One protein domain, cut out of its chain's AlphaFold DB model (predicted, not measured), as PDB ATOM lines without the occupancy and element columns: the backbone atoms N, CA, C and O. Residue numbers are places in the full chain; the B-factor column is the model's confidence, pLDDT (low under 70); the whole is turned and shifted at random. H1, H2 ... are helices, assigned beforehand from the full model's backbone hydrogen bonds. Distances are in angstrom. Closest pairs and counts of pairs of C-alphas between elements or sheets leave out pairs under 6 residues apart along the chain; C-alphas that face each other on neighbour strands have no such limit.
ATOM      1  N   LYS A   2      -3.744  -1.449  33.659       62.16
ATOM      2  CA  LYS A   2      -5.165  -1.263  34.067       62.16
ATOM      3  C   LYS A   2      -5.318  -0.567  35.429       62.16
ATOM      4  O   LYS A   2      -6.238   0.220  35.608       62.16
ATOM      5  N   GLU A   3      -4.402  -0.849  36.350       68.25
ATOM      6  CA  GLU A   3      -4.381  -0.276  37.701       68.25
ATOM      7  C   GLU A   3      -3.990   1.212  37.687       68.25
ATOM      8  O   GLU A   3      -4.706   2.046  38.223       68.25
ATOM      9  N   GLU A   4      -2.947   1.566  36.929       75.88
ATOM     10  CA  GLU A   4      -2.487   2.956  36.761       75.88
ATOM     11  C   GLU A   4      -3.547   3.856  36.107       75.88
ATOM     12  O   GLU A   4      -3.756   4.988  36.535       75.88
ATOM     13  N   ALA A   5      -4.264   3.354  35.093       77.00
ATOM     14  CA  ALA A   5      -5.350   4.107  34.467       77.00
ATOM     15  C   ALA A   5      -6.504   4.370  35.451       77.00
ATOM     16  O   ALA A   5      -7.076   5.459  35.455       77.00
ATOM     17  N   ALA A   6      -6.835   3.394  36.302       79.81
ATOM     18  CA  ALA A   6      -7.880   3.543  37.309       79.81
ATOM     19  C   ALA A   6      -7.505   4.586  38.370       79.81
ATOM     20  O   ALA A   6      -8.371   5.344  38.806       79.81
ATOM     21  N   ASP A   7      -6.234   4.665  38.755       78.81
ATOM     22  CA  ASP A   7      -5.764   5.646  39.733       78.81
ATOM     23  C   ASP A   7      -5.746   7.074  39.172       78.81
ATOM     24  O   ASP A   7      -6.197   7.996  39.855       78.81
ATOM     25  N   ILE A   8      -5.374   7.257  37.900       78.81
ATOM     26  CA  ILE A   8      -5.482   8.556  37.208       78.81
ATOM     27  C   ILE A   8      -6.949   8.999  37.099       78.81
ATOM     28  O   ILE A   8      -7.274  10.167  37.304       78.81
ATOM     29  N   ILE A   9      -7.866   8.074  36.800       81.00
ATOM     30  CA  ILE A   9      -9.296   8.390  36.702       81.00
ATOM     31  C   ILE A   9      -9.845   8.843  38.058       81.00
ATOM     32  O   ILE A   9     -10.537   9.858  38.113       81.00
ATOM     33  N   LYS A  10      -9.512   8.153  39.157       77.50
ATOM     34  CA  LYS A  10      -9.947   8.539  40.513       77.50
ATOM     35  C   LYS A  10      -9.472   9.938  40.908       77.50
ATOM     36  O   LYS A  10     -10.136  10.602  41.702       77.50
ATOM     37  N   GLU A  11      -8.347  10.399  40.360       77.25
ATOM     38  CA  GLU A  11      -7.806  11.734  40.617       77.25
ATOM     39  C   GLU A  11      -8.656  12.861  40.002       77.25
ATOM     40  O   GLU A  11      -8.644  13.979  40.520       77.25
ATOM     41  N   PHE A  12      -9.427  12.584  38.949       79.31
ATOM     42  CA  PHE A  12     -10.201  13.598  38.220       79.31
ATOM     43  C   PHE A  12     -11.712  13.345  38.193       79.31
ATOM     44  O   PHE A  12     -12.476  14.281  37.972       79.31
ATOM     45  N   VAL A  13     -12.165  12.110  38.411       77.56
ATOM     46  CA  VAL A  13     -13.562  11.704  38.230       77.56
ATOM     47  C   VAL A  13     -14.199  11.381  39.581       77.56
ATOM     48  O   VAL A  13     -13.744  10.503  40.308       77.56
ATOM     49  N   GLY A  14     -15.273  12.103  39.903       67.88
ATOM     50  CA  GLY A  14     -16.041  11.990  41.145       67.88
ATOM     51  C   GLY A  14     -16.488  13.370  41.627       67.88
ATOM     52  O   GLY A  14     -15.687  14.302  41.646       67.88
ATOM     53  N   SER A  15     -17.759  13.521  42.013       58.41
ATOM     54  CA  SER A  15     -18.336  14.813  42.433       58.41
ATOM     55  C   SER A  15     -17.665  15.415  43.674       58.41
ATOM     56  O   SER A  15     -17.744  16.622  43.882       58.41
ATOM     57  N   GLU A  16     -16.985  14.591  44.472       67.19
ATOM     58  CA  GLU A  16     -16.260  15.008  45.677       67.19
ATOM     59  C   GLU A  16     -14.763  15.263  45.437       67.19
ATOM     60  O   GLU A  16     -14.074  15.742  46.337       67.19
ATOM     61  N   ASN A  17     -14.227  14.982  44.238       79.69
ATOM     62  CA  ASN A  17     -12.805  15.191  43.978       79.69
ATOM     63  C   ASN A  17     -12.513  16.675  43.657       79.69
ATOM     64  O   ASN A  17     -12.968  17.198  42.629       79.69
ATOM     65  N   PRO A  18     -11.702  17.369  44.478       81.38
ATOM     66  CA  PRO A  18     -11.443  18.794  44.307       81.38
ATOM     67  C   PRO A  18     -10.676  19.124  43.022       81.38
ATOM     68  O   PRO A  18     -10.808  20.241  42.527       81.38
ATOM     69  N   LYS A  19      -9.879  18.202  42.464       85.44
ATOM     70  CA  LYS A  19      -9.138  18.440  41.212       85.44
ATOM     71  C   LYS A  19     -10.071  18.413  40.006       85.44
ATOM     72  O   LYS A  19     -10.054  19.352  39.214       85.44
ATOM     73  N   GLY A  20     -10.925  17.393  39.920       84.44
ATOM     74  CA  GLY A  20     -11.950  17.278  38.881       84.44
ATOM     75  C   GLY A  20     -12.931  18.445  38.892       84.44
ATOM     76  O   GLY A  20     -13.153  19.081  37.864       84.44
ATOM     77  N   SER A  21     -13.448  18.788  40.075       85.38
ATOM     78  CA  SER A  21     -14.361  19.924  40.250       85.38
ATOM     79  C   SER A  21     -13.718  21.252  39.829       85.38
ATOM     80  O   SER A  21     -14.278  21.975  39.007       85.38
ATOM     81  N   LYS A  22     -12.486  21.544  40.278       88.94
ATOM     82  CA  LYS A  22     -11.750  22.748  39.847       88.94
ATOM     83  C   LYS A  22     -11.510  22.785  38.338       88.94
ATOM     84  O   LYS A  22     -11.663  23.842  37.724       88.94
ATOM     85  N   ALA A  23     -11.136  21.655  37.738       89.25
ATOM     86  CA  ALA A  23     -10.954  21.559  36.294       89.25
ATOM     87  C   ALA A  23     -12.270  21.846  35.552       89.25
ATOM     88  O   ALA A  23     -12.278  22.624  34.602       89.25
ATOM     89  N   TRP A  24     -13.390  21.302  36.031       89.38
ATOM     90  CA  TRP A  24     -14.709  21.545  35.452       89.38
ATOM     91  C   TRP A  24     -15.157  23.006  35.567       89.38
ATOM     92  O   TRP A  24     -15.630  23.577  34.584       89.38
ATOM     93  N   GLU A  25     -14.968  23.646  36.724       91.69
ATOM     94  CA  GLU A  25     -15.250  25.080  36.885       91.69
ATOM     95  C   GLU A  25     -14.394  25.938  35.945       91.69
ATOM     96  O   GLU A  25     -14.895  26.878  35.328       91.69
ATOM     97  N   THR A  26     -13.123  25.568  35.768       93.81
ATOM     98  CA  THR A  26     -12.209  26.253  34.842       93.81
ATOM     99  C   THR A  26     -12.681  26.111  33.395       93.81
ATOM    100  O   THR A  26     -12.725  27.098  32.661       93.81
ATOM    101  N   ILE A  27     -13.088  24.904  32.987       93.25
ATOM    102  CA  ILE A  27     -13.648  24.651  31.653       93.25
ATOM    103  C   ILE A  27     -14.895  25.512  31.450       93.25
ATOM    104  O   ILE A  27     -14.959  26.270  30.492       93.25
ATOM    105  N   LYS A  28     -15.853  25.486  32.379       93.50
ATOM    106  CA  LYS A  28     -17.089  26.277  32.282       93.50
ATOM    107  C   LYS A  28     -16.843  27.781  32.123       93.50
ATOM    108  O   LYS A  28     -17.519  28.418  31.319       93.50
ATOM    109  N   ALA A  29     -15.888  28.333  32.869       95.88
ATOM    110  CA  ALA A  29     -15.542  29.755  32.829       95.88
ATOM    111  C   ALA A  29     -14.645  30.145  31.637       95.88
ATOM    112  O   ALA A  29     -14.368  31.327  31.428       95.88
ATOM    113  N   THR A  30     -14.163  29.174  30.855       96.31
ATOM    114  CA  THR A  30     -13.286  29.448  29.714       96.31
ATOM    115  C   THR A  30     -14.064  30.164  28.617       96.31
ATOM    116  O   THR A  30     -15.109  29.695  28.166       96.31
ATOM    117  N   LYS A  31     -13.522  31.296  28.164       96.19
ATOM    118  CA  LYS A  31     -14.043  32.054  27.029       96.19
ATOM    119  C   LYS A  31     -13.526  31.465  25.726       96.19
ATOM    120  O   LYS A  31     -12.319  31.327  25.539       96.19
ATOM    121  N   VAL A  32     -14.447  31.134  24.829       95.81
ATOM    122  CA  VAL A  32     -14.160  30.562  23.516       95.81
ATOM    123  C   VAL A  32     -14.701  31.442  22.398       95.81
ATOM    124  O   VAL A  32     -15.698  32.146  22.560       95.81
ATOM    125  N   LYS A  33     -14.018  31.382  21.258       96.12
ATOM    126  CA  LYS A  33     -14.368  32.040  19.995       96.12
ATOM    127  C   LYS A  33     -15.014  31.053  19.021       96.12
ATOM    128  O   LYS A  33     -15.016  29.846  19.258       96.12
ATOM    129  N   GLY A  34     -15.569  31.560  17.922       93.56
ATOM    130  CA  GLY A  34     -16.133  30.732  16.845       93.56
ATOM    131  C   GLY A  34     -17.552  30.206  17.095       93.56
ATOM    132  O   GLY A  34     -18.037  29.365  16.347       93.56
ATOM    133  N   THR A  35     -18.242  30.697  18.129       91.75
ATOM    134  CA  THR A  35     -19.617  30.278  18.472       91.75
ATOM    135  C   THR A  35     -20.707  31.075  17.756       91.75
ATOM    136  O   THR A  35     -21.884  30.724  17.831       91.75
ATOM    137  N   GLU A  36     -20.337  32.188  17.128       90.12
ATOM    138  CA  GLU A  36     -21.240  33.153  16.501       90.12
ATOM    139  C   GLU A  36     -20.776  33.469  15.073       90.12
ATOM    140  O   GLU A  36     -19.631  33.207  14.709       90.12
ATOM    141  N   ALA A  37     -21.656  34.086  14.276       86.19
ATOM    142  CA  ALA A  37     -21.341  34.499  12.905       86.19
ATOM    143  C   ALA A  37     -20.132  35.447  12.829       86.19
ATOM    144  O   ALA A  37     -19.388  35.429  11.852       86.19
ATOM    145  N   LYS A  38     -19.923  36.257  13.877       89.31
ATOM    146  CA  LYS A  38     -18.671  36.978  14.097       89.31
ATOM    147  C   LYS A  38     -17.744  36.086  14.939       89.31
ATOM    148  O   LYS A  38     -17.947  35.998  16.150       89.31
ATOM    149  N   PRO A  39     -16.728  35.444  14.338       85.31
ATOM    150  CA  PRO A  39     -15.949  34.409  15.015       85.31
ATOM    151  C   PRO A  39     -15.099  34.950  16.171       85.31
ATOM    152  O   PRO A  39     -14.811  34.210  17.100       85.31
ATOM    153  N   GLU A  40     -14.754  36.239  16.162       90.44
ATOM    154  CA  GLU A  40     -13.972  36.881  17.229       90.44
ATOM    155  C   GLU A  40     -14.759  37.149  18.517       90.44
ATOM    156  O   GLU A  40     -14.167  37.503  19.535       90.44
ATOM    157  N   THR A  41     -16.088  37.018  18.486       92.94
ATOM    158  CA  THR A  41     -16.917  37.198  19.677       92.94
ATOM    159  C   THR A  41     -16.678  36.057  20.658       92.94
ATOM    160  O   THR A  41     -16.823  34.887  20.312       92.94
ATOM    161  N   GLU A  42     -16.350  36.417  21.896       94.31
ATOM    162  CA  GLU A  42     -16.099  35.468  22.974       94.31
ATOM    163  C   GLU A  42     -17.369  35.150  23.766       94.31
ATOM    164  O   GLU A  42     -18.158  36.044  24.090       94.31
ATOM    165  N   LYS A  43     -17.532  33.876  24.126       94.44
ATOM    166  CA  LYS A  43     -18.552  33.394  25.064       94.44
ATOM    167  C   LYS A  43     -17.955  32.398  26.043       94.44
ATOM    168  O   LYS A  43     -17.095  31.609  25.661       94.44
ATOM    169  N   GLU A  44     -18.410  32.422  27.291       95.75
ATOM    170  CA  GLU A  44     -18.030  31.392  28.256       95.75
ATOM    171  C   GLU A  44     -18.661  30.053  27.865       95.75
ATOM    172  O   GLU A  44     -19.816  30.008  27.437       95.75
ATOM    173  N   LEU A  45     -17.919  28.955  28.026       94.69
ATOM    174  CA  LEU A  45     -18.405  27.615  27.688       94.69
ATOM    175  C   LEU A  45     -19.709  27.269  28.420       94.69
ATOM    176  O   LEU A  45     -20.578  26.621  27.840       94.69
ATOM    177  N   LYS A  46     -19.881  27.748  29.659       95.06
ATOM    178  CA  LYS A  46     -21.110  27.550  30.444       95.06
ATOM    179  C   LYS A  46     -22.358  28.189  29.818       95.06
ATOM    180  O   LYS A  46     -23.460  27.718  30.080       95.06
ATOM    181  N   ASP A  47     -22.191  29.236  29.007       94.88
ATOM    182  CA  ASP A  47     -23.294  29.993  28.402       94.88
ATOM    183  C   ASP A  47     -23.699  29.427  27.026       94.88
ATOM    184  O   ASP A  47     -24.648  29.902  26.393       94.88
ATOM    185  N   ILE A  48     -22.984  28.411  26.530       93.56
ATOM    186  CA  ILE A  48     -23.249  27.777  25.239       93.56
ATOM    187  C   ILE A  48     -24.132  26.551  25.455       93.56
ATOM    188  O   ILE A  48     -23.678  25.482  25.848       93.56
ATOM    189  N   THR A  49     -25.410  26.695  25.128       93.12
ATOM    190  CA  THR A  49     -26.425  25.652  25.352       93.12
ATOM    191  C   THR A  49     -26.692  24.769  24.131       93.12
ATOM    192  O   THR A  49     -27.409  23.775  24.231       93.12
ATOM    193  N   HIS A  50     -26.125  25.103  22.966       93.94
ATOM    194  CA  HIS A  50     -26.350  24.377  21.715       93.94
ATOM    195  C   HIS A  50     -25.091  23.637  21.258       93.94
ATOM    196  O   HIS A  50     -24.083  24.267  20.935       93.94
ATOM    197  N   ASN A  51     -25.185  22.312  21.108       93.56
ATOM    198  CA  ASN A  51     -24.076  21.465  20.648       93.56
ATOM    199  C   ASN A  51     -23.469  21.932  19.319       93.56
ATOM    200  O   ASN A  51     -22.252  21.934  19.172       93.56
ATOM    201  N   ALA A  52     -24.293  22.397  18.373       94.75
ATOM    202  CA  ALA A  52     -23.800  22.929  17.101       94.75
ATOM    203  C   ALA A  52     -22.825  24.106  17.296       94.75
ATOM    204  O   ALA A  52     -21.819  24.183  16.602       94.75
ATOM    205  N   LYS A  53     -23.071  24.982  18.281       94.50
ATOM    206  CA  LYS A  53     -22.173  26.105  18.593       94.50
ATOM    207  C   LYS A  53     -20.867  25.644  19.242       94.50
ATOM    208  O   LYS A  53     -19.828  26.235  18.964       94.50
ATOM    209  N   LEU A  54     -20.906  24.586  20.057       94.75
ATOM    210  CA  LEU A  54     -19.697  23.962  20.614       94.75
ATOM    211  C   LEU A  54     -18.834  23.344  19.508       94.75
ATOM    212  O   LEU A  54     -17.622  23.541  19.495       94.75
ATOM    213  N   VAL A  55     -19.457  22.652  18.549       95.31
ATOM    214  CA  VAL A  55     -18.760  22.096  17.379       95.31
ATOM    215  C   VAL A  55     -18.156  23.211  16.522       95.31
ATOM    216  O   VAL A  55     -17.002  23.104  16.117       95.31
ATOM    217  N   SER A  56     -18.880  24.311  16.291       94.94
ATOM    218  CA  SER A  56     -18.334  25.473  15.575       94.94
ATOM    219  C   SER A  56     -17.124  26.085  16.282       94.94
ATOM    220  O   SER A  56     -16.117  26.361  15.629       94.94
ATOM    221  N   ALA A  57     -17.178  26.236  17.610       95.25
ATOM    222  CA  ALA A  57     -16.041  26.709  18.397       95.25
ATOM    223  C   ALA A  57     -14.841  25.762  18.279       95.25
ATOM    224  O   ALA A  57     -13.725  26.207  18.021       95.25
ATOM    225  N   LEU A  58     -15.067  24.451  18.401       95.69
ATOM    226  CA  LEU A  58     -14.016  23.447  18.243       95.69
ATOM    227  C   LEU A  58     -13.344  23.553  16.865       95.69
ATOM    228  O   LEU A  58     -12.120  23.656  16.787       95.69
ATOM    229  N   ASN A  59     -14.136  23.607  15.793       95.75
ATOM    230  CA  ASN A  59     -13.626  23.739  14.430       95.75
ATOM    231  C   ASN A  59     -12.844  25.043  14.222       95.75
ATOM    232  O   ASN A  59     -11.826  25.036  13.535       95.75
ATOM    233  N   TYR A  60     -13.262  26.152  14.842       96.00
ATOM    234  CA  TYR A  60     -12.510  27.410  14.798       96.00
ATOM    235  C   TYR A  60     -11.081  27.237  15.336       96.00
ATOM    236  O   TYR A  60     -10.124  27.677  14.695       96.00
ATOM    237  N   TYR A  61     -10.910  26.558  16.476       96.25
ATOM    238  CA  TYR A  61      -9.579  26.321  17.043       96.25
ATOM    239  C   TYR A  61      -8.764  25.291  16.258       96.25
ATOM    240  O   TYR A  61      -7.562  25.503  16.098       96.25
ATOM    241  N   ILE A  62      -9.393  24.230  15.740       97.19
ATOM    242  CA  ILE A  62      -8.728  23.243  14.871       97.19
ATOM    243  C   ILE A  62      -8.168  23.938  13.628       97.19
ATOM    244  O   ILE A  62      -6.964  23.887  13.395       97.19
ATOM    245  N   ASN A  63      -8.998  24.692  12.905       96.12
ATOM    246  CA  ASN A  63      -8.580  25.387  11.687       96.12
ATOM    247  C   ASN A  63      -7.468  26.414  11.956       96.12
ATOM    248  O   ASN A  63      -6.545  26.570  11.155       96.12
ATOM    249  N   ASN A  64      -7.528  27.123  13.089       95.25
ATOM    250  CA  ASN A  64      -6.481  28.067  13.479       95.25
ATOM    251  C   ASN A  64      -5.160  27.351  13.809       95.25
ATOM    252  O   ASN A  64      -4.089  27.826  13.438       95.25
ATOM    253  N   ALA A  65      -5.221  26.206  14.493       96.94
ATOM    254  CA  ALA A  65      -4.042  25.393  14.769       96.94
ATOM    255  C   ALA A  65      -3.420  24.857  13.470       96.94
ATOM    256  O   ALA A  65      -2.215  25.007  13.273       96.94
ATOM    257  N   GLU A  66      -4.234  24.324  12.558       96.94
ATOM    258  CA  GLU A  66      -3.791  23.860  11.238       96.94
ATOM    259  C   GLU A  66      -3.157  24.988  10.417       96.94
ATOM    260  O   GLU A  66      -2.064  24.821   9.879       96.94
ATOM    261  N   SER A  67      -3.779  26.171  10.393       96.12
ATOM    262  CA  SER A  67      -3.241  27.343   9.689       96.12
ATOM    263  C   SER A  67      -1.874  27.759  10.240       96.12
ATOM    264  O   SER A  67      -0.949  28.042   9.479       96.12
ATOM    265  N   LYS A  68      -1.707  27.748  11.570       96.50
ATOM    266  CA  LYS A  68      -0.421  28.053  12.218       96.50
ATOM    267  C   LYS A  68       0.653  27.014  11.910       96.50
ATOM    268  O   LYS A  68       1.817  27.386  11.764       96.50
ATOM    269  N   LEU A  69       0.283  25.736  11.820       96.94
ATOM    270  CA  LEU A  69       1.211  24.674  11.427       96.94
ATOM    271  C   LEU A  69       1.695  24.883   9.990       96.94
ATOM    272  O   LEU A  69       2.903  24.905   9.763       96.94
ATOM    273  N   GLN A  70       0.784  25.147   9.052       96.88
ATOM    274  CA  GLN A  70       1.138  25.435   7.657       96.88
ATOM    275  C   GLN A  70       2.044  26.671   7.538       96.88
ATOM    276  O   GLN A  70       3.033  26.656   6.803       96.88
ATOM    277  N   GLU A  71       1.758  27.739   8.290       96.62
ATOM    278  CA  GLU A  71       2.601  28.938   8.308       96.62
ATOM    279  C   GLU A  71       4.012  28.637   8.845       96.62
ATOM    280  O   GLU A  71       5.008  29.126   8.304       96.62
ATOM    281  N   ALA A  72       4.119  27.820   9.896       96.06
ATOM    282  CA  ALA A  72       5.401  27.408  10.459       96.06
ATOM    283  C   ALA A  72       6.214  26.553   9.473       96.06
ATOM    284  O   ALA A  72       7.415  26.783   9.309       96.06
ATOM    285  N   GLU A  73       5.569  25.617   8.775       95.94
ATOM    286  CA  GLU A  73       6.197  24.801   7.731       95.94
ATOM    287  C   GLU A  73       6.701  25.660   6.567       95.94
ATOM    288  O   GLU A  73       7.849  25.511   6.140       95.94
ATOM    289  N   ALA A  74       5.894  26.618   6.104       95.75
ATOM    290  CA  ALA A  74       6.282  27.548   5.048       95.75
ATOM    291  C   ALA A  74       7.485  28.413   5.460       95.75
ATOM    292  O   ALA A  74       8.434  28.572   4.687       95.75
ATOM    293  N   LYS A  75       7.497  28.929   6.697       95.44
ATOM    294  CA  LYS A  75       8.636  29.682   7.251       95.44
ATOM    295  C   LYS A  75       9.899  28.832   7.333       95.44
ATOM    296  O   LYS A  75      10.982  29.313   7.004       95.44
ATOM    297  N   LEU A  76       9.772  27.570   7.733       93.81
ATOM    298  CA  LEU A  76      10.891  26.636   7.807       93.81
ATOM    299  C   LEU A  76      11.449  26.309   6.416       93.81
ATOM    300  O   LEU A  76      12.669  26.288   6.239       93.81
ATOM    301  N   ALA A  77      10.587  26.103   5.420       92.81
ATOM    302  CA  ALA A  77      11.006  25.917   4.033       92.81
ATOM    303  C   ALA A  77      11.729  27.164   3.493       92.81
ATOM    304  O   ALA A  77      12.829  27.055   2.951       92.81
ATOM    305  N   ALA A  78      11.168  28.355   3.721       90.38
ATOM    306  CA  ALA A  78      11.789  29.617   3.324       90.38
ATOM    307  C   ALA A  78      13.173  29.802   3.972       90.38
ATOM    308  O   ALA A  78      14.138  30.111   3.272       90.38
ATOM    309  N   ALA A  79      13.307  29.529   5.273       88.75
ATOM    310  CA  ALA A  79      14.581  29.615   5.983       88.75
ATOM    311  C   ALA A  79      15.642  28.656   5.415       88.75
ATOM    312  O   ALA A  79      16.793  29.055   5.243       88.75
ATOM    313  N   LYS A  80      15.262  27.422   5.055       87.69
ATOM    314  CA  LYS A  80      16.171  26.463   4.403       87.69
ATOM    315  C   LYS A  80      16.655  26.966   3.043       87.69
ATOM    316  O   LYS A  80      17.853  26.954   2.784       87.69
ATOM    317  N   THR A  81      15.749  27.484   2.211       82.06
ATOM    318  CA  THR A  81      16.131  28.042   0.901       82.06
ATOM    319  C   THR A  81      16.988  29.304   1.016       82.06
ATOM    320  O   THR A  81      17.840  29.549   0.165       82.06
ATOM    321  N   ALA A  82      16.794  30.114   2.061       76.19
ATOM    322  CA  ALA A  82      17.633  31.275   2.329       76.19
ATOM    323  C   ALA A  82      19.040  30.861   2.791       76.19
ATOM    324  O   ALA A  82      20.014  31.472   2.362       76.19
ATOM    325  N   ALA A  83      19.154  29.801   3.597       70.88
ATOM    326  CA  ALA A  83      20.437  29.258   4.042       70.88
ATOM    327  C   ALA A  83      21.263  28.653   2.891       70.88
ATOM    328  O   ALA A  83      22.473  28.851   2.856       70.88
ATOM    329  N   GLU A  84      20.630  27.992   1.915       62.78
ATOM    330  CA  GLU A  84      21.315  27.509   0.697       62.78
ATOM    331  C   GLU A  84      21.789  28.639  -0.228       62.78
ATOM    332  O   GLU A  84      22.725  28.455  -1.003       62.78
ATOM    333  N   LYS A  85      21.156  29.815  -0.159       59.44
ATOM    334  CA  LYS A  85      21.509  30.981  -0.981       59.44
ATOM    335  C   LYS A  85      22.570  31.879  -0.359       59.44
ATOM    336  O   LYS A  85      22.987  32.827  -1.020       59.44
ATOM    337  N   VAL A  86      23.014  31.611   0.873       55.38
ATOM    338  CA  VAL A  86      24.185  32.296   1.428       55.38
ATOM    339  C   VAL A  86      25.401  31.803   0.641       55.38
ATOM    340  O   VAL A  86      25.704  30.609   0.706       55.38
TER     341      VAL A  86
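AT A GLANCE: This is residues 2 to 86 of the 163 residues of the protein "Trypanosome variant surface glycoprotein (A-type)" of Trypanosoma brucei equiperdum (UniProt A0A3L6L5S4). A wide V: long helix H3 makes one arm, short helices H1 and H2, meeting at a corner, make the other, and the looped link of residues 30 to 50 lies where the arms come together. Residues 2 to 8 and 62 to 86 stick out. The 85 printed residues hold three named helices, H1, H2, H3 in chain order, and no named strand: all helix. The whole is extended, radius of gyration of the C-alphas 20.0 A, spanning 62 by 42 by 18 A, only just flat.

HOW THE PARTS SIT: H1, residues 2 to 12, and H2, residues 18 to 29, touch only at the corner by their tight link, H2 with residues 19 to 21 alone; the closest C-alphas, of Phe 12 and Gly 20, are 4.1 A apart. They run the same way at a steep tilt of 59 degrees. Residues 31 to 32 pair with 43 to 44, antiparallel. H3, residues 51 to 84, is apart from H1 and H2. Every O i to N i+4 pair is within hydrogen-bond range in H2 and H3, and 6 of 7 in H1.

IN THESE COORDINATES: H1 begins at C-alpha 2 (-5.165, -1.263, 34.067). H3, 49.9 A long, ends at C-alpha 84 (21.315, 27.509, 0.697).

THE WHOLE: The C-alphas farthest apart, of Glu 16 and Val 86, are 62.4 A apart. The printed part has no cut; the link from H2 to H3 is long. pLDDT is under 70 at residues 2 to 3, 14 to 16 and 84 to 86.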